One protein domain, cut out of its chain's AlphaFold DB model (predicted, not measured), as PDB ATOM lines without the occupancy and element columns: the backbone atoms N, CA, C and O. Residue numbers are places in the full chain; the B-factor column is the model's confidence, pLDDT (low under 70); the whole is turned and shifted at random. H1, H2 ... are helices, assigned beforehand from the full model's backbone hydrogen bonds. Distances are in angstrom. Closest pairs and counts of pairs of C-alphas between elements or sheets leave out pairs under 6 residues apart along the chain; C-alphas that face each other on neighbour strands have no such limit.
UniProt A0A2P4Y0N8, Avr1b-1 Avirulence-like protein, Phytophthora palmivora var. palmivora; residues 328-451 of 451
ATOM      1  N   THR A 328    -145.621-149.453 138.511       96.00
ATOM      2  CA  THR A 328    -144.647-150.456 138.957       96.00
ATOM      3  C   THR A 328    -143.218-149.887 138.892       96.00
ATOM      4  O   THR A 328    -142.816-149.319 137.880       96.00
ATOM      5  N   PRO A 329    -142.386-150.030 139.936       95.62
ATOM      6  CA  PRO A 329    -140.995-149.603 139.852       95.62
ATOM      7  C   PRO A 329    -140.203-150.368 138.785       95.62
ATOM      8  O   PRO A 329    -140.359-151.582 138.644       95.62
ATOM      9  N   VAL A 330    -139.296-149.688 138.069       96.00
ATOM     10  CA  VAL A 330    -138.412-150.337 137.075       96.00
ATOM     11  C   VAL A 330    -137.632-151.507 137.693       96.00
ATOM     12  O   VAL A 330    -137.523-152.562 137.069       96.00
ATOM     13  N   SER A 331    -137.190-151.371 138.944       95.38
ATOM     14  CA  SER A 331    -136.504-152.436 139.683       95.38
ATOM     15  C   SER A 331    -137.405-153.633 139.992       95.38
ATOM     16  O   SER A 331    -136.967-154.782 139.926       95.38
ATOM     17  N   SER A 332    -138.692-153.402 140.265       96.12
ATOM     18  CA  SER A 332    -139.669-154.477 140.450       96.12
ATOM     19  C   SER A 332    -139.898-155.248 139.151       96.12
ATOM     20  O   SER A 332    -139.935-156.478 139.178       96.12
ATOM     21  N   VAL A 333    -139.974-154.557 138.008       96.94
ATOM     22  CA  VAL A 333    -140.077-155.213 136.695       96.94
ATOM     23  C   VAL A 333    -138.820-156.032 136.395       96.94
ATOM     24  O   VAL A 333    -138.941-157.199 136.021       96.94
ATOM     25  N   TRP A 334    -137.627-155.473 136.628       97.00
ATOM     26  CA  TRP A 334    -136.350-156.185 136.480       97.00
ATOM     27  C   TRP A 334    -136.333-157.506 137.259       97.00
ATOM     28  O   TRP A 334    -136.031-158.562 136.694       97.00
ATOM     29  N   SER A 335    -136.705-157.456 138.541       96.19
ATOM     30  CA  SER A 335    -136.768-158.640 139.398       96.19
ATOM     31  C   SER A 335    -137.842-159.630 138.948       96.19
ATOM     32  O   SER A 335    -137.568-160.827 138.899       96.19
ATOM     33  N   SER A 336    -139.033-159.158 138.563       96.56
ATOM     34  CA  SER A 336    -140.130-160.030 138.108       96.56
ATOM     35  C   SER A 336    -139.793-160.821 136.839       96.56
ATOM     36  O   SER A 336    -140.310-161.914 136.632       96.56
ATOM     37  N   LEU A 337    -138.896-160.283 136.008       96.69
ATOM     38  CA  LEU A 337    -138.413-160.915 134.783       96.69
ATOM     39  C   LEU A 337    -137.189-161.817 135.007       96.69
ATOM     40  O   LEU A 337    -136.636-162.339 134.040       96.69
ATOM     41  N   GLY A 338    -136.728-161.975 136.254       96.62
ATOM     42  CA  GLY A 338    -135.559-162.793 136.585       96.62
ATOM     43  C   GLY A 338    -134.245-162.261 136.002       96.62
ATOM     44  O   GLY A 338    -133.259-162.993 135.910       96.62
ATOM     45  N   LEU A 339    -134.196-160.985 135.599       96.94
ATOM     46  CA  LEU A 339    -133.048-160.436 134.873       96.94
ATOM     47  C   LEU A 339    -131.781-160.359 135.724       96.94
ATOM     48  O   LEU A 339    -130.689-160.439 135.173       96.94
ATOM     49  N   GLY A 340    -131.903-160.280 137.052       95.31
ATOM     50  CA  GLY A 340    -130.752-160.382 137.953       95.31
ATOM     51  C   GLY A 340    -130.031-161.725 137.819       95.31
ATOM     52  O   GLY A 340    -128.816-161.761 137.658       95.31
ATOM     53  N   GLU A 341    -130.783-162.825 137.796       95.06
ATOM     54  CA  GLU A 341    -130.223-164.170 137.651       95.06
ATOM     55  C   GLU A 341    -129.637-164.392 136.251       95.06
ATOM     56  O   GLU A 341    -128.529-164.919 136.112       95.06
ATOM     57  N   ILE A 342    -130.343-163.938 135.209       94.94
ATOM     58  CA  ILE A 342    -129.862-164.012 133.822       94.94
ATOM     59  C   ILE A 342    -128.574-163.193 133.664       94.94
ATOM     60  O   ILE A 342    -127.621-163.674 133.051       94.94
ATOM     61  N   ALA A 343    -128.509-161.989 134.241       94.19
ATOM     62  CA  ALA A 343    -127.313-161.152 134.220       94.19
ATOM     63  C   ALA A 343    -126.123-161.843 134.893       94.19
ATOM     64  O   ALA A 343    -125.012-161.778 134.373       94.19
ATOM     65  N   SER A 344    -126.344-162.529 136.018       93.06
ATOM     66  CA  SER A 344    -125.289-163.269 136.715       93.06
ATOM     67  C   SER A 344    -124.804-164.487 135.926       93.06
ATOM     68  O   SER A 344    -123.601-164.720 135.840       93.06
ATOM     69  N   LYS A 345    -125.719-165.263 135.330       94.69
ATOM     70  CA  LYS A 345    -125.382-166.494 134.593       94.69
ATOM     71  C   LYS A 345    -124.848-166.229 133.189       94.69
ATOM     72  O   LYS A 345    -124.050-167.000 132.664       94.69
ATOM     73  N   SER A 346    -125.339-165.189 132.525       92.88
ATOM     74  CA  SER A 346    -125.110-164.947 131.098       92.88
ATOM     75  C   SER A 346    -125.076-163.447 130.769       92.88
ATOM     76  O   SER A 346    -125.847-162.967 129.934       92.88
ATOM     77  N   PRO A 347    -124.141-162.679 131.363       89.50
ATOM     78  CA  PRO A 347    -124.109-161.219 131.229       89.50
ATOM     79  C   PRO A 347    -123.940-160.743 129.780       89.50
ATOM     80  O   PRO A 347    -124.424-159.672 129.413       89.50
ATOM     81  N   LYS A 348    -123.257-161.533 128.939       88.75
ATOM     82  CA  LYS A 348    -122.975-161.177 127.539       88.75
ATOM     83  C   LYS A 348    -124.199-161.301 126.628       88.75
ATOM     84  O   LYS A 348    -124.325-160.496 125.715       88.75
ATOM     85  N   THR A 349    -125.080-162.268 126.884       90.88
ATOM     86  CA  THR A 349    -126.230-162.604 126.021       90.88
ATOM     87  C   THR A 349    -127.576-162.224 126.635       90.88
ATOM     88  O   THR A 349    -128.603-162.317 125.970       90.88
ATOM     89  N   MET A 350    -127.603-161.739 127.885       94.25
ATOM     90  CA  MET A 350    -128.824-161.271 128.557       94.25
ATOM     91  C   MET A 350    -129.648-160.330 127.668       94.25
ATOM     92  O   MET A 350    -130.871-160.437 127.626       94.25
ATOM     93  N   LYS A 351    -128.987-159.427 126.934       91.44
ATOM     94  CA  LYS A 351    -129.661-158.414 126.109       91.44
ATOM     95  C   LYS A 351    -130.432-158.991 124.924       91.44
ATOM     96  O   LYS A 351    -131.350-158.343 124.428       91.44
ATOM     97  N   ASP A 352    -130.082-160.203 124.508       91.00
ATOM     98  CA  ASP A 352    -130.707-160.885 123.379       91.00
ATOM     99  C   ASP A 352    -131.975-161.643 123.800       91.00
ATOM    100  O   ASP A 352    -132.775-162.042 122.948       91.00
ATOM    101  N   THR A 353    -132.195-161.801 125.113       94.12
ATOM    102  CA  THR A 353    -133.370-162.476 125.676       94.12
ATOM    103  C   THR A 353    -134.641-161.647 125.514       94.12
ATOM    104  O   THR A 353    -134.625-160.413 125.553       94.12
ATOM    105  N   ASP A 354    -135.781-162.324 125.382       92.06
ATOM    106  CA  ASP A 354    -137.078-161.651 125.271       92.06
ATOM    107  C   ASP A 354    -137.473-160.936 126.574       92.06
ATOM    108  O   ASP A 354    -138.057-159.853 126.521       92.06
ATOM    109  N   ALA A 355    -137.044-161.458 127.731       94.94
ATOM    110  CA  ALA A 355    -137.186-160.797 129.027       94.94
ATOM    111  C   ALA A 355    -136.497-159.422 129.042       94.94
ATOM    112  O   ALA A 355    -137.106-158.422 129.422       94.94
ATOM    113  N   PHE A 356    -135.253-159.332 128.561       96.00
ATOM    114  CA  PHE A 356    -134.551-158.051 128.512       96.00
ATOM    115  C   PHE A 356    -135.184-157.085 127.508       96.00
ATOM    116  O   PHE A 356    -135.293-155.895 127.793       96.00
ATOM    117  N   LYS A 357    -135.636-157.571 126.345       93.69
ATOM    118  CA  LYS A 357    -136.329-156.727 125.355       93.69
ATOM    119  C   LYS A 357    -137.628-156.150 125.920       93.69
ATOM    120  O   LYS A 357    -137.905-154.970 125.707       93.69
ATOM    121  N   LEU A 358    -138.395-156.951 126.664       94.94
ATOM    122  CA  LEU A 358    -139.612-156.508 127.343       94.94
ATOM    123  C   LEU A 358    -139.303-155.479 128.443       94.94
ATOM    124  O   LEU A 358    -139.953-154.436 128.503       94.94
ATOM    125  N   PHE A 359    -138.263-155.718 129.247       96.62
ATOM    126  CA  PHE A 359    -137.768-154.751 130.231       96.62
ATOM    127  C   PHE A 359    -137.335-153.433 129.581       96.62
ATOM    128  O   PHE A 359    -137.753-152.361 130.011       96.62
ATOM    129  N   ALA A 360    -136.536-153.493 128.515       95.50
ATOM    130  CA  ALA A 360    -136.080-152.308 127.803       95.50
ATOM    131  C   ALA A 360    -137.259-151.510 127.238       95.50
ATOM    132  O   ALA A 360    -137.272-150.286 127.343       95.50
ATOM    133  N   TRP A 361    -138.269-152.189 126.691       94.19
ATOM    134  CA  TRP A 361    -139.492-151.551 126.218       94.19
ATOM    135  C   TRP A 361    -140.250-150.844 127.351       94.19
ATOM    136  O   TRP A 361    -140.638-149.685 127.198       94.19
ATOM    137  N   TYR A 362    -140.384-151.493 128.509       95.75
ATOM    138  CA  TYR A 362    -140.983-150.883 129.692       95.75
ATOM    139  C   TYR A 362    -140.226-149.625 130.147       95.75
ATOM    140  O   TYR A 362    -140.823-148.555 130.266       95.75
ATOM    141  N   VAL A 363    -138.900-149.719 130.310       95.81
ATOM    142  CA  VAL A 363    -138.037-148.593 130.711       95.81
ATOM    143  C   VAL A 363    -138.184-147.414 129.756       95.81
ATOM    144  O   VAL A 363    -138.384-146.290 130.210       95.81
ATOM    145  N   ARG A 364    -138.164-147.656 128.436       93.94
ATOM    146  CA  ARG A 364    -138.362-146.595 127.434       93.94
ATOM    147  C   ARG A 364    -139.668-145.849 127.660       93.94
ATOM    148  O   ARG A 364    -139.667-144.621 127.641       93.94
ATOM    149  N   ARG A 365    -140.754-146.582 127.918       92.06
ATOM    150  CA  ARG A 365    -142.085-146.000 128.081       92.06
ATOM    151  C   ARG A 365    -142.213-145.177 129.359       92.06
ATOM    152  O   ARG A 365    -142.786-144.088 129.319       92.06
ATOM    153  N   VAL A 366    -141.657-145.667 130.466       94.25
ATOM    154  CA  VAL A 366    -141.591-144.912 131.725       94.25
ATOM    155  C   VAL A 366    -140.726-143.658 131.546       94.25
ATOM    156  O   VAL A 366    -141.129-142.566 131.944       94.25
ATOM    157  N   ASP A 367    -139.576-143.780 130.882       94.31
ATOM    158  CA  ASP A 367    -138.669-142.659 130.633       94.31
ATOM    159  C   ASP A 367    -139.258-141.598 129.693       94.31
ATOM    160  O   ASP A 367    -138.979-140.415 129.870       94.31
ATOM    161  N   ASP A 368    -140.068-141.975 128.698       90.69
ATOM    162  CA  ASP A 368    -140.741-141.004 127.824       90.69
ATOM    163  C   ASP A 368    -141.646-140.074 128.639       90.69
ATOM    164  O   ASP A 368    -141.610-138.854 128.455       90.69
ATOM    165  N   ASN A 369    -142.389-140.631 129.602       89.94
ATOM    166  CA  ASN A 369    -143.149-139.839 130.565       89.94
ATOM    167  C   ASN A 369    -142.214-139.024 131.480       89.94
ATOM    168  O   ASN A 369    -142.418-137.829 131.694       89.94
ATOM    169  N   GLY A 370    -141.124-139.638 131.949       92.31
ATOM    170  CA  GLY A 370    -140.087-138.973 132.739       92.31
ATOM    171  C   GLY A 370    -139.511-137.724 132.069       92.31
ATOM    172  O   GLY A 370    -139.294-136.713 132.732       92.31
ATOM    173  N   VAL A 371    -139.285-137.750 130.753       91.19
ATOM    174  CA  VAL A 371    -138.773-136.595 129.998       91.19
ATOM    175  C   VAL A 371    -139.755-135.423 130.042       91.19
ATOM    176  O   VAL A 371    -139.318-134.275 130.172       91.19
ATOM    177  N   VAL A 372    -141.061-135.690 129.944       90.62
ATOM    178  CA  VAL A 372    -142.112-134.667 130.064       90.62
ATOM    179  C   VAL A 372    -142.102-134.072 131.471       90.62
ATOM    180  O   VAL A 372    -142.025-132.851 131.624       90.62
ATOM    181  N   LEU A 373    -142.067-134.926 132.494       91.62
ATOM    182  CA  LEU A 373    -142.044-134.513 133.898       91.62
ATOM    183  C   LEU A 373    -140.799-133.687 134.248       91.62
ATOM    184  O   LEU A 373    -140.906-132.637 134.881       91.62
ATOM    185  N   HIS A 374    -139.627-134.095 133.767       92.44
ATOM    186  CA  HIS A 374    -138.380-133.358 133.959       92.44
ATOM    187  C   HIS A 374    -138.417-131.968 133.304       92.44
ATOM    188  O   HIS A 374    -137.914-131.003 133.880       92.44
ATOM    189  N   LYS A 375    -139.033-131.821 132.119       90.38
ATOM    190  CA  LYS A 375    -139.228-130.500 131.489       90.38
ATOM    191  C   LYS A 375    -140.146-129.603 132.320       90.38
ATOM    192  O   LYS A 375    -139.883-128.408 132.417       90.38
ATOM    193  N   ALA A 376    -141.165-130.185 132.946       92.25
ATOM    194  CA  ALA A 376    -142.057-129.509 133.883       92.25
ATOM    195  C   ALA A 376    -141.453-129.332 135.294       92.25
ATOM    196  O   ALA A 376    -142.123-128.836 136.193       92.25
ATOM    197  N   SER A 377    -140.174-129.681 135.494       91.31
ATOM    198  CA  SER A 377    -139.459-129.567 136.777       91.31
ATOM    199  C   SER A 377    -140.084-130.367 137.929       91.31
ATOM    200  O   SER A 377    -139.890-130.028 139.096       91.31
ATOM    201  N   HIS A 378    -140.795-131.452 137.618       91.69
ATOM    202  CA  HIS A 378    -141.274-132.390 138.628       91.69
ATOM    203  C   HIS A 378    -140.115-133.208 139.235       91.69
ATOM    204  O   HIS A 378    -139.075-133.404 138.588       91.69
ATOM    205  N   PRO A 379    -140.268-133.694 140.482       90.31
ATOM    206  CA  PRO A 379    -139.326-134.644 141.063       90.31
ATOM    207  C   PRO A 379    -139.295-135.951 140.260       90.31
ATOM    208  O   PRO A 379    -140.231-136.263 139.523       90.31
ATOM    209  N   VAL A 380    -138.210-136.716 140.408       89.31
ATOM    210  CA  VAL A 380    -138.073-138.039 139.782       89.31
ATOM    211  C   VAL A 380    -139.175-138.960 140.321       89.31
ATOM    212  O   VAL A 380    -139.213-139.173 141.532       89.31
ATOM    213  N   PRO A 381    -140.051-139.516 139.465       90.56
ATOM    214  CA  PRO A 381    -141.070-140.472 139.884       90.56
ATOM    215  C   PRO A 381    -140.453-141.733 140.479       90.56
ATOM    216  O   PRO A 381    -139.398-142.186 140.023       90.56
ATOM    217  N   ASP A 382    -141.165-142.365 141.412       88.69
ATOM    218  CA  ASP A 382    -140.729-143.618 142.040       88.69
ATOM    219  C   ASP A 382    -140.454-144.728 141.023       88.69
ATOM    220  O   ASP A 382    -139.527-145.514 141.210       88.69
ATOM    221  N   MET A 383    -141.179-144.730 139.900       90.19
ATOM    222  CA  MET A 383    -140.954-145.670 138.802       90.19
ATOM    223  C   MET A 383    -139.539-145.585 138.209       90.19
ATOM    224  O   MET A 383    -138.968-146.604 137.827       90.19
ATOM    225  N   ILE A 384    -138.977-144.375 138.109       89.44
ATOM    226  CA  ILE A 384    -137.685-144.092 137.452       89.44
ATOM    227  C   ILE A 384    -136.530-144.136 138.446       89.44
ATOM    228  O   ILE A 384    -135.404-144.483 138.056       89.44
ATOM    229  N   ARG A 385    -136.824-143.744 139.692       82.88
ATOM    230  CA  ARG A 385    -135.874-143.482 140.772       82.88
ATOM    231  C   ARG A 385    -134.756-144.521 140.817       82.88
ATOM    232  O   ARG A 385    -134.965-145.713 140.595       82.88
ATOM    233  N   VAL A 386    -133.545-144.041 141.093       77.25
ATOM    234  CA  VAL A 386    -132.366-144.900 141.232       77.25
ATOM    235  C   VAL A 386    -132.608-145.953 142.302       77.25
ATOM    236  O   VAL A 386    -133.039-145.650 143.411       77.25
ATOM    237  N   GLY A 387    -132.302-147.187 141.937       72.00
ATOM    238  CA  GLY A 387    -132.434-148.374 142.757       72.00
ATOM    239  C   GLY A 387    -132.116-149.593 141.901       72.00
ATOM    240  O   GLY A 387    -132.009-149.476 140.679       72.00
ATOM    241  N   GLY A 388    -131.951-150.743 142.545       84.69
ATOM    242  CA  GLY A 388    -131.670-151.995 141.851       84.69
ATOM    243  C   GLY A 388    -130.216-152.444 141.928       84.69
ATOM    244  O   GLY A 388    -129.378-151.845 142.602       84.69
ATOM    245  N   SER A 389    -129.935-153.554 141.253       92.69
ATOM    246  CA  SER A 389    -128.590-154.137 141.197       92.69
ATOM    247  C   SER A 389    -127.669-153.347 140.261       92.69
ATOM    248  O   SER A 389    -128.135-152.598 139.398       92.69
ATOM    249  N   GLU A 390    -126.350-153.552 140.363       94.00
ATOM    250  CA  GLU A 390    -125.414-152.898 139.439       94.00
ATOM    251  C   GLU A 390    -125.709-153.235 137.972       94.00
ATOM    252  O   GLU A 390    -125.646-152.357 137.113       94.00
ATOM    253  N   ALA A 391    -126.103-154.483 137.699       95.00
ATOM    254  CA  ALA A 391    -126.462-154.945 136.363       95.00
ATOM    255  C   ALA A 391    -127.693-154.216 135.801       95.00
ATOM    256  O   ALA A 391    -127.702-153.846 134.624       95.00
ATOM    257  N   GLU A 392    -128.705-153.965 136.637       96.00
ATOM    258  CA  GLU A 392    -129.892-153.198 136.249       96.00
ATOM    259  C   GLU A 392    -129.515-151.761 135.874       96.00
ATOM    260  O   GLU A 392    -129.901-151.256 134.817       96.00
ATOM    261  N   MET A 393    -128.712-151.097 136.707       96.12
ATOM    262  CA  MET A 393    -128.315-149.709 136.471       96.12
ATOM    263  C   MET A 393    -127.433-149.557 135.226       96.12
ATOM    264  O   MET A 393    -127.642-148.632 134.433       96.12
ATOM    265  N   SER A 394    -126.514-150.495 134.989       94.75
ATOM    266  CA  SER A 394    -125.744-150.562 133.743       94.75
ATOM    267  C   SER A 394    -126.635-150.811 132.521       94.75
ATOM    268  O   SER A 394    -126.420-150.212 131.463       94.75
ATOM    269  N   ALA A 395    -127.671-151.648 132.641       95.38
ATOM    270  CA  ALA A 395    -128.653-151.848 131.578       95.38
ATOM    271  C   ALA A 395    -129.448-150.566 131.277       95.38
ATOM    272  O   ALA A 395    -129.548-150.175 130.112       95.38
ATOM    273  N   LYS A 396    -129.944-149.864 132.306       95.81
ATOM    274  CA  LYS A 396    -130.631-148.567 132.161       95.81
ATOM    275  C   LYS A 396    -129.736-147.538 131.468       95.81
ATOM    276  O   LYS A 396    -130.174-146.902 130.513       95.81
ATOM    277  N   ALA A 397    -128.462-147.438 131.858       95.19
ATOM    278  CA  ALA A 397    -127.496-146.535 131.225       95.19
ATOM    279  C   ALA A 397    -127.347-146.780 129.713       95.19
ATOM    280  O   ALA A 397    -127.274-145.835 128.923       95.19
ATOM    281  N   GLN A 398    -127.355-148.044 129.293       93.62
ATOM    282  CA  GLN A 398    -127.283-148.419 127.880       93.62
ATOM    283  C   GLN A 398    -128.601-148.181 127.135       93.62
ATOM    284  O   GLN A 398    -128.579-147.766 125.975       93.62
ATOM    285  N   ILE A 399    -129.749-148.397 127.785       93.75
ATOM    286  CA  ILE A 399    -131.065-148.059 127.225       93.75
ATOM    287  C   ILE A 399    -131.171-146.542 127.018       93.75
ATOM    288  O   ILE A 399    -131.572-146.099 125.943       93.75
ATOM    289  N   TRP A 400    -130.733-145.725 127.980       94.56
ATOM    290  CA  TRP A 400    -130.687-144.268 127.829       94.56
ATOM    291  C   TRP A 400    -129.766-143.821 126.697       94.56
ATOM    292  O   TRP A 400    -130.092-142.877 125.975       94.56
ATOM    293  N   ALA A 401    -128.624-144.490 126.524       90.69
ATOM    294  CA  ALA A 401    -127.706-144.200 125.430       90.69
ATOM    295  C   ALA A 401    -128.321-144.549 124.066       90.69
ATOM    296  O   ALA A 401    -128.282-143.713 123.165       90.69
ATOM    297  N   SER A 402    -128.932-145.734 123.934       85.56
ATOM    298  CA  SER A 402    -129.559-146.187 122.681       85.56
ATOM    299  C   SER A 402    -130.823-145.408 122.317       85.56
ATOM    300  O   SER A 402    -131.144-145.277 121.144       85.56
ATOM    301  N   THR A 403    -131.504-144.826 123.304       84.94
ATOM    302  CA  THR A 403    -132.650-143.923 123.095       84.94
ATOM    303  C   THR A 403    -132.270-142.444 123.066       84.94
ATOM    304  O   THR A 403    -133.135-141.571 123.137       84.94
ATOM    305  N   HIS A 404    -130.972-142.140 122.964       85.44
ATOM    306  CA  HIS A 404    -130.437-140.783 122.854       85.44
ATOM    307  C   HIS A 404    -130.954-139.813 123.928       85.44
ATOM    308  O   HIS A 404    -131.120-138.614 123.672       85.44
ATOM    309  N   ARG A 405    -131.179-140.301 125.156       89.81
ATOM    310  CA  ARG A 405    -131.585-139.430 126.261       89.81
ATOM    311  C   ARG A 405    -130.549-138.327 126.481       89.81
ATOM    312  O   ARG A 405    -129.346-138.483 126.245       89.81
ATOM    313  N   THR A 406    -131.027-137.159 126.902       90.81
ATOM    314  CA  THR A 406    -130.143-136.015 127.150       90.81
ATOM    315  C   THR A 406    -129.323-136.240 128.416       90.81
ATOM    316  O   THR A 406    -129.796-136.858 129.365       90.81
ATOM    317  N   GLU A 407    -128.112-135.686 128.470       92.69
ATOM    318  CA  GLU A 407    -127.286-135.749 129.684       92.69
ATOM    319  C   GLU A 407    -128.000-135.141 130.892       92.69
ATOM    320  O   GLU A 407    -127.910-135.674 131.994       92.69
ATOM    321  N   LYS A 408    -128.754-134.053 130.673       93.44
ATOM    322  CA  LYS A 408    -129.567-133.412 131.710       93.44
ATOM    323  C   LYS A 408    -130.619-134.378 132.264       93.44
ATOM    324  O   LYS A 408    -130.716-134.523 133.474       93.44
ATOM    325  N   TYR A 409    -131.355-135.061 131.383       95.38
ATOM    326  CA  TYR A 409    -132.347-136.059 131.784       95.38
ATOM    327  C   TYR A 409    -131.716-137.210 132.567       95.38
ATOM    328  O   TYR A 409    -132.204-137.555 133.632       95.38
ATOM    329  N   VAL A 410    -130.616-137.780 132.070       95.69
ATOM    330  CA  VAL A 410    -129.977-138.927 132.728       95.69
ATOM    331  C   VAL A 410    -129.459-138.545 134.112       95.69
ATOM    332  O   VAL A 410    -129.665-139.291 135.061       95.69
ATOM    333  N   LYS A 411    -128.848-137.364 134.273       95.12
ATOM    334  CA  LYS A 411    -128.448-136.877 135.603       95.12
ATOM    335  C   LYS A 411    -129.643-136.695 136.539       95.12
ATOM    336  O   LYS A 411    -129.519-137.014 137.716       95.12
ATOM    337  N   TRP A 412    -130.771-136.204 136.024       95.62
ATOM    338  CA  TRP A 412    -132.009-136.058 136.793       95.62
ATOM    339  C   TRP A 412    -132.560-137.421 137.212       95.62
ATOM    340  O   TRP A 412    -132.746-137.646 138.399       95.62
ATOM    341  N   ALA A 413    -132.698-138.369 136.281       95.62
ATOM    342  CA  ALA A 413    -133.143-139.734 136.567       95.62
ATOM    343  C   ALA A 413    -132.212-140.455 137.559       95.62
ATOM    344  O   ALA A 413    -132.664-141.286 138.345       95.62
ATOM    345  N   LEU A 414    -130.920-140.103 137.550       95.06
ATOM    346  CA  LEU A 414    -129.915-140.586 138.493       95.06
ATOM    347  C   LEU A 414    -129.888-139.840 139.843       95.06
ATOM    348  O   LEU A 414    -129.139-140.232 140.732       95.06
ATOM    349  N   GLY A 415    -130.654-138.759 140.012       94.31
ATOM    350  CA  GLY A 415    -130.647-137.940 141.229       94.31
ATOM    351  C   GLY A 415    -129.344-137.161 141.472       94.31
ATOM    352  O   GLY A 415    -129.054-136.787 142.605       94.31
ATOM    353  N   ILE A 416    -128.541-136.922 140.428       94.50
ATOM    354  CA  ILE A 416    -127.228-136.252 140.509       94.50
ATOM    355  C   ILE A 416    -127.167-134.929 139.729       94.50
ATOM    356  O   ILE A 416    -126.097-134.342 139.575       94.50
ATOM    357  N   ASP A 417    -128.293-134.440 139.211       93.62
ATOM    358  CA  ASP A 417    -128.397-133.210 138.412       93.62
ATOM    359  C   ASP A 417    -128.013-131.937 139.177       93.62
ATOM    360  O   ASP A 417    -127.496-130.991 138.577       93.62
ATOM    361  N   LYS A 418    -128.210-131.930 140.500       93.50
ATOM    362  CA  LYS A 418    -127.845-130.814 141.388       93.50
ATOM    363  C   LYS A 418    -126.420-130.901 141.947       93.50
ATOM    364  O   LYS A 418    -125.938-129.922 142.517       93.50
ATOM    365  N   LEU A 419    -125.732-132.035 141.789       93.81
ATOM    366  CA  LEU A 419    -124.385-132.243 142.329       93.81
ATOM    367  C   LEU A 419    -123.311-131.628 141.419       93.81
ATOM    368  O   LEU A 419    -123.424-131.631 140.192       93.81
ATOM    369  N   LYS A 420    -122.234-131.110 142.022       91.75
ATOM    370  CA  LYS A 420    -121.095-130.499 141.317       91.75
ATOM    371  C   LYS A 420    -119.768-130.884 141.972       91.75
ATOM    372  O   LYS A 420    -119.736-131.243 143.145       91.75
ATOM    373  N   GLY A 421    -118.680-130.763 141.207       90.06
ATOM    374  CA  GLY A 421    -117.315-130.972 141.694       90.06
ATOM    375  C   GLY A 421    -117.127-132.336 142.355       90.06
ATOM    376  O   GLY A 421    -117.598-133.352 141.847       90.06
ATOM    377  N   GLU A 422    -116.474-132.333 143.512       89.88
ATOM    378  CA  GLU A 422    -116.155-133.542 144.273       89.88
ATOM    379  C   GLU A 422    -117.403-134.324 144.722       89.88
ATOM    380  O   GLU A 422    -117.409-135.555 144.682       89.88
ATOM    381  N   ALA A 423    -118.488-133.625 145.078       92.62
ATOM    382  CA  ALA A 423    -119.743-134.254 145.493       92.62
ATOM    383  C   ALA A 423    -120.382-135.079 144.365       92.62
ATOM    384  O   ALA A 423    -120.970-136.127 144.619       92.62
ATOM    385  N   LEU A 424    -120.239-134.631 143.112       90.88
ATOM    386  CA  LEU A 424    -120.695-135.390 141.949       90.88
ATOM    387  C   LEU A 424    -119.821-136.629 141.733       90.88
ATOM    388  O   LEU A 424    -120.347-137.719 141.559       90.88
ATOM    389  N   THR A 425    -118.497-136.473 141.759       88.69
ATOM    390  CA  THR A 425    -117.572-137.573 141.448       88.69
ATOM    391  C   THR A 425    -117.559-138.678 142.500       88.69
ATOM    392  O   THR A 425    -117.265-139.818 142.158       88.69
ATOM    393  N   LYS A 426    -117.879-138.358 143.761       92.94
ATOM    394  CA  LYS A 426    -117.982-139.335 144.857       92.94
ATOM    395  C   LYS A 426    -119.342-140.032 144.941       92.94
ATOM    396  O   LYS A 426    -119.467-141.005 145.676       92.94
ATOM    397  N   ASN A 427    -120.363-139.544 144.236       93.69
ATOM    398  CA  ASN A 427    -121.683-140.162 144.267       93.69
ATOM    399  C   ASN A 427    -121.674-141.492 143.496       93.69
ATOM    400  O   ASN A 427    -121.232-141.544 142.348       93.69
ATOM    401  N   GLU A 428    -122.212-142.557 144.091       93.69
ATOM    402  CA  GLU A 428    -122.212-143.896 143.486       93.69
ATOM    403  C   GLU A 428    -122.920-143.949 142.126       93.69
ATOM    404  O   GLU A 428    -122.484-144.674 141.231       93.69
ATOM    405  N   ALA A 429    -123.962-143.138 141.916       94.69
ATOM    406  CA  ALA A 429    -124.699-143.093 140.656       94.69
ATOM    407  C   ALA A 429    -123.891-142.452 139.512       94.69
ATOM    408  O   ALA A 429    -124.200-142.658 138.333       94.69
ATOM    409  N   PHE A 430    -122.823-141.709 139.823       94.50
ATOM    410  CA  PHE A 430    -121.981-141.068 138.815       94.50
ATOM    411  C   PHE A 430    -121.301-142.084 137.888       94.50
ATOM    412  O   PHE A 430    -121.151-141.813 136.694       94.50
ATOM    413  N   LYS A 431    -120.969-143.289 138.382       95.75
ATOM    414  CA  LYS A 431    -120.372-144.347 137.547       95.75
ATOM    415  C   LYS A 431    -121.294-144.757 136.389       95.75
ATOM    416  O   LYS A 431    -120.820-144.904 135.263       95.75
ATOM    417  N   TYR A 432    -122.609-144.804 136.616       95.94
ATOM    418  CA  TYR A 432    -123.599-145.122 135.580       95.94
ATOM    419  C   TYR A 432    -123.807-143.975 134.590       95.94
ATOM    420  O   TYR A 432    -124.020-144.212 133.402       95.94
ATOM    421  N   PHE A 433    -123.663-142.722 135.034       95.31
ATOM    422  CA  PHE A 433    -123.613-141.590 134.107       95.31
ATOM    423  C   PHE A 433    -122.405-141.697 133.162       95.31
ATOM    424  O   PHE A 433    -122.538-141.473 131.958       95.31
ATOM    425  N   LEU A 434    -121.237-142.109 133.670       94.44
ATOM    426  CA  LEU A 434    -120.059-142.362 132.834       94.44
ATOM    427  C   LEU A 434    -120.258-143.546 131.876       94.44
ATOM    428  O   LEU A 434    -119.765-143.490 130.749       94.44
ATOM    429  N   GLU A 435    -120.956-144.603 132.289       94.88
ATOM    430  CA  GLU A 435    -121.327-145.715 131.401       94.88
ATOM    431  C   GLU A 435    -122.261-145.266 130.281       94.88
ATOM    432  O   GLU A 435    -122.011-145.589 129.121       94.88
ATOM    433  N   PHE A 436    -123.274-144.459 130.597       94.75
ATOM    434  CA  PHE A 436    -124.147-143.839 129.604       94.75
ATOM    435  C   PHE A 436    -123.338-143.014 128.589       94.75
ATOM    436  O   PHE A 436    -123.502-143.186 127.381       94.75
ATOM    437  N   LEU A 437    -122.410-142.167 129.054       91.62
ATOM    438  CA  LEU A 437    -121.548-141.379 128.166       91.62
ATOM    439  C   LEU A 437    -120.648-142.263 127.294       91.62
ATOM    440  O   LEU A 437    -120.461-141.966 126.114       91.62
ATOM    441  N   ARG A 438    -120.094-143.346 127.854       90.19
ATOM    442  CA  ARG A 438    -119.292-144.324 127.104       90.19
ATOM    443  C   ARG A 438    -120.134-145.016 126.037       90.19
ATOM    444  O   ARG A 438    -119.747-144.993 124.875       90.19
ATOM    445  N   ALA A 439    -121.302-145.546 126.393       88.00
ATOM    446  CA  ALA A 439    -122.217-146.197 125.458       88.00
ATOM    447  C   ALA A 439    -122.662-145.242 124.337       88.00
ATOM    448  O   ALA A 439    -122.661-145.615 123.166       88.00
ATOM    449  N   LYS A 440    -122.940-143.978 124.675       82.69
ATOM    450  CA  LYS A 440    -123.307-142.931 123.714       82.69
ATOM    451  C   LYS A 440    -122.167-142.558 122.757       82.69
ATOM    452  O   LYS A 440    -122.440-142.227 121.611       82.69
ATOM    453  N   LYS A 441    -120.903-142.604 123.203       72.31
ATOM    454  CA  LYS A 441    -119.708-142.369 122.361       72.31
ATOM    455  C   LYS A 441    -119.311-143.586 121.523       72.31
ATOM    456  O   LYS A 441    -118.793-143.418 120.424       72.31
ATOM    457  N   ILE A 442    -119.535-144.790 122.045       53.94
ATOM    458  CA  ILE A 442    -119.235-146.046 121.356       53.94
ATOM    459  C   ILE A 442    -120.257-146.316 120.251       53.94
ATOM    460  O   ILE A 442    -119.849-146.795 119.204       53.94
ATOM    461  N   ALA A 443    -121.540-145.974 120.415       49.69
ATOM    462  CA  ALA A 443    -122.546-146.215 119.375       49.69
ATOM    463  C   ALA A 443    -122.149-145.641 117.985       49.69
ATOM    464  O   ALA A 443    -122.181-146.401 117.018       49.69
ATOM    465  N   PRO A 444    -121.641-144.395 117.872       46.12
ATOM    466  CA  PRO A 444    -121.069-143.885 116.620       46.12
ATOM    467  C   PRO A 444    -119.753-144.561 116.194       46.12
ATOM    468  O   PRO A 444    -119.519-144.764 115.007       46.12
ATOM    469  N   ALA A 445    -118.870-144.899 117.142       32.72
ATOM    470  CA  ALA A 445    -117.534-145.431 116.848       32.72
ATOM    471  C   ALA A 445    -117.537-146.917 116.440       32.72
ATOM    472  O   ALA A 445    -116.740-147.317 115.600       32.72
ATOM    473  N   LEU A 446    -118.438-147.734 116.995       29.25
ATOM    474  CA  LEU A 446    -118.581-149.155 116.661       29.25
ATOM    475  C   LEU A 446    -119.271-149.338 115.302       29.25
ATOM    476  O   LEU A 446    -118.910-150.236 114.554       29.25
ATOM    477  N   ALA A 447    -120.196-148.438 114.948       33.25
ATOM    478  CA  ALA A 447    -120.753-148.356 113.598       33.25
ATOM    479  C   ALA A 447    -119.700-147.936 112.554       33.25
ATOM    480  O   ALA A 447    -119.774-148.377 111.414       33.25
ATOM    481  N   ALA A 448    -118.716-147.119 112.946       34.88
ATOM    482  CA  ALA A 448    -117.608-146.704 112.084       34.88
ATOM    483  C   ALA A 448    -116.464-147.732 111.987       34.88
ATOM    484  O   ALA A 448    -115.681-147.654 111.052       34.88
ATOM    485  N   ALA A 449    -116.341-148.656 112.949       26.34
ATOM    486  CA  ALA A 449    -115.321-149.712 112.961       26.34
ATOM    487  C   ALA A 449    -115.825-151.066 112.421       26.34
ATOM    488  O   ALA A 449    -115.025-151.967 112.189       26.34
ATOM    489  N   ALA A 450    -117.143-151.222 112.263       27.23
ATOM    490  CA  ALA A 450    -117.780-152.365 111.602       27.23
ATOM    491  C   ALA A 450    -118.061-152.120 110.101       27.23
ATOM    492  O   ALA A 450    -118.691-152.958 109.456       27.23
ATOM    493  N   ALA A 451    -117.615-150.973 109.580       31.70
ATOM    494  CA  ALA A 451    -117.533-150.609 108.167       31.70
ATOM    495  C   ALA A 451    -116.054-150.565 107.762       31.70
ATOM    496  O   ALA A 451    -115.768-150.852 106.579       31.70
TER     497      ALA A 451
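AT A GLANCE: This is residues 328 to 451 of the 451 residues of the protein "Avr1b-1 Avirulence-like protein" of Phytophthora palmivora var. palmivora (UniProt A0A2P4Y0N8). A helix in the middle, H4, sits between two long helices, H3 on one side and H7 on the other, and crosses both; short H1 runs beside H3, H2 packs on the first part of H4, and H5 packs across the later part of H3. H6 lies at the periphery, and residues 444 to 451 stick out as the end of the H7 arm. The printed part has 124 residues with seven named helices, H1 to H7 in order along the chain, and no named strand; its class is all helix. It is compact, with a radius of gyration of the C-alphas of 14.5 A and spans of 38 by 35 by 27 A.

IN THESE COORDINATES: Find C-alpha 330 at (-138.412, -150.337, 137.075), where H1 begins, and read on to residue 336. H2 holds residues 339 to 345. From C-alpha 354 at (-137.078, -161.651, 125.271), H3 runs to residue 375, 31.8 A from first to last C-alpha. H4 covers residues 390 to 402, 18.5 A long, H5 residues 407 to 413, and H6 residues 421 to 425. H7 runs from residue 430 to residue 449, 28.1 A, ending at C-alpha 449 at (-115.321, -149.712, 112.961).

HOW THE PARTS SIT: Look first at H3 and H4, the hubs, touching three helices each. They touch each other at Ala 360 and Ile 399, whose C-alphas are 6.6 A apart, at a steep tilt of 68 degrees, only just short of about perpendicular. H4 and H7 touch, with the closest C-alphas, those of Ala 397 and Phe 436, 4.6 A apart, at a steep tilt of 48 degrees, the same way. H1 touches H3 at Trp 334 and Phe 359, closest C-alphas 6.6 A apart, at a shallow tilt of 19 degrees, opposite ways. H2 and H4 only just touch, with 3 pairs of C-alphas within 8 A, the closest those of Ala 343 and Ala 391 at 6.6 A. H5 touches H3 at Val 371 and Tyr 409, closest C-alphas 6.7 A apart, about perpendicular at 78 degrees. H6 touches no helix, and H3 and H7 are apart. In H1, H2, H4, H5 and H6 every O i to N i+4 pair is within hydrogen-bond range; in H3 17 of 18 are, and in H7 13 of 16.

THE WHOLE: The farthest C-alphas, those of His 378 and Ala 451, are 42.7 A apart. The printed part has no cut, and the link from H3 to H4, residues 376 to 389, is long. H7 has a kink of 33 degrees near residue 443, and residues 444 to 451, of which 444 to 449 belong to H7, stand free. The mean pLDDT of the printed part is 88.0; residues 442 to 451 are under 70.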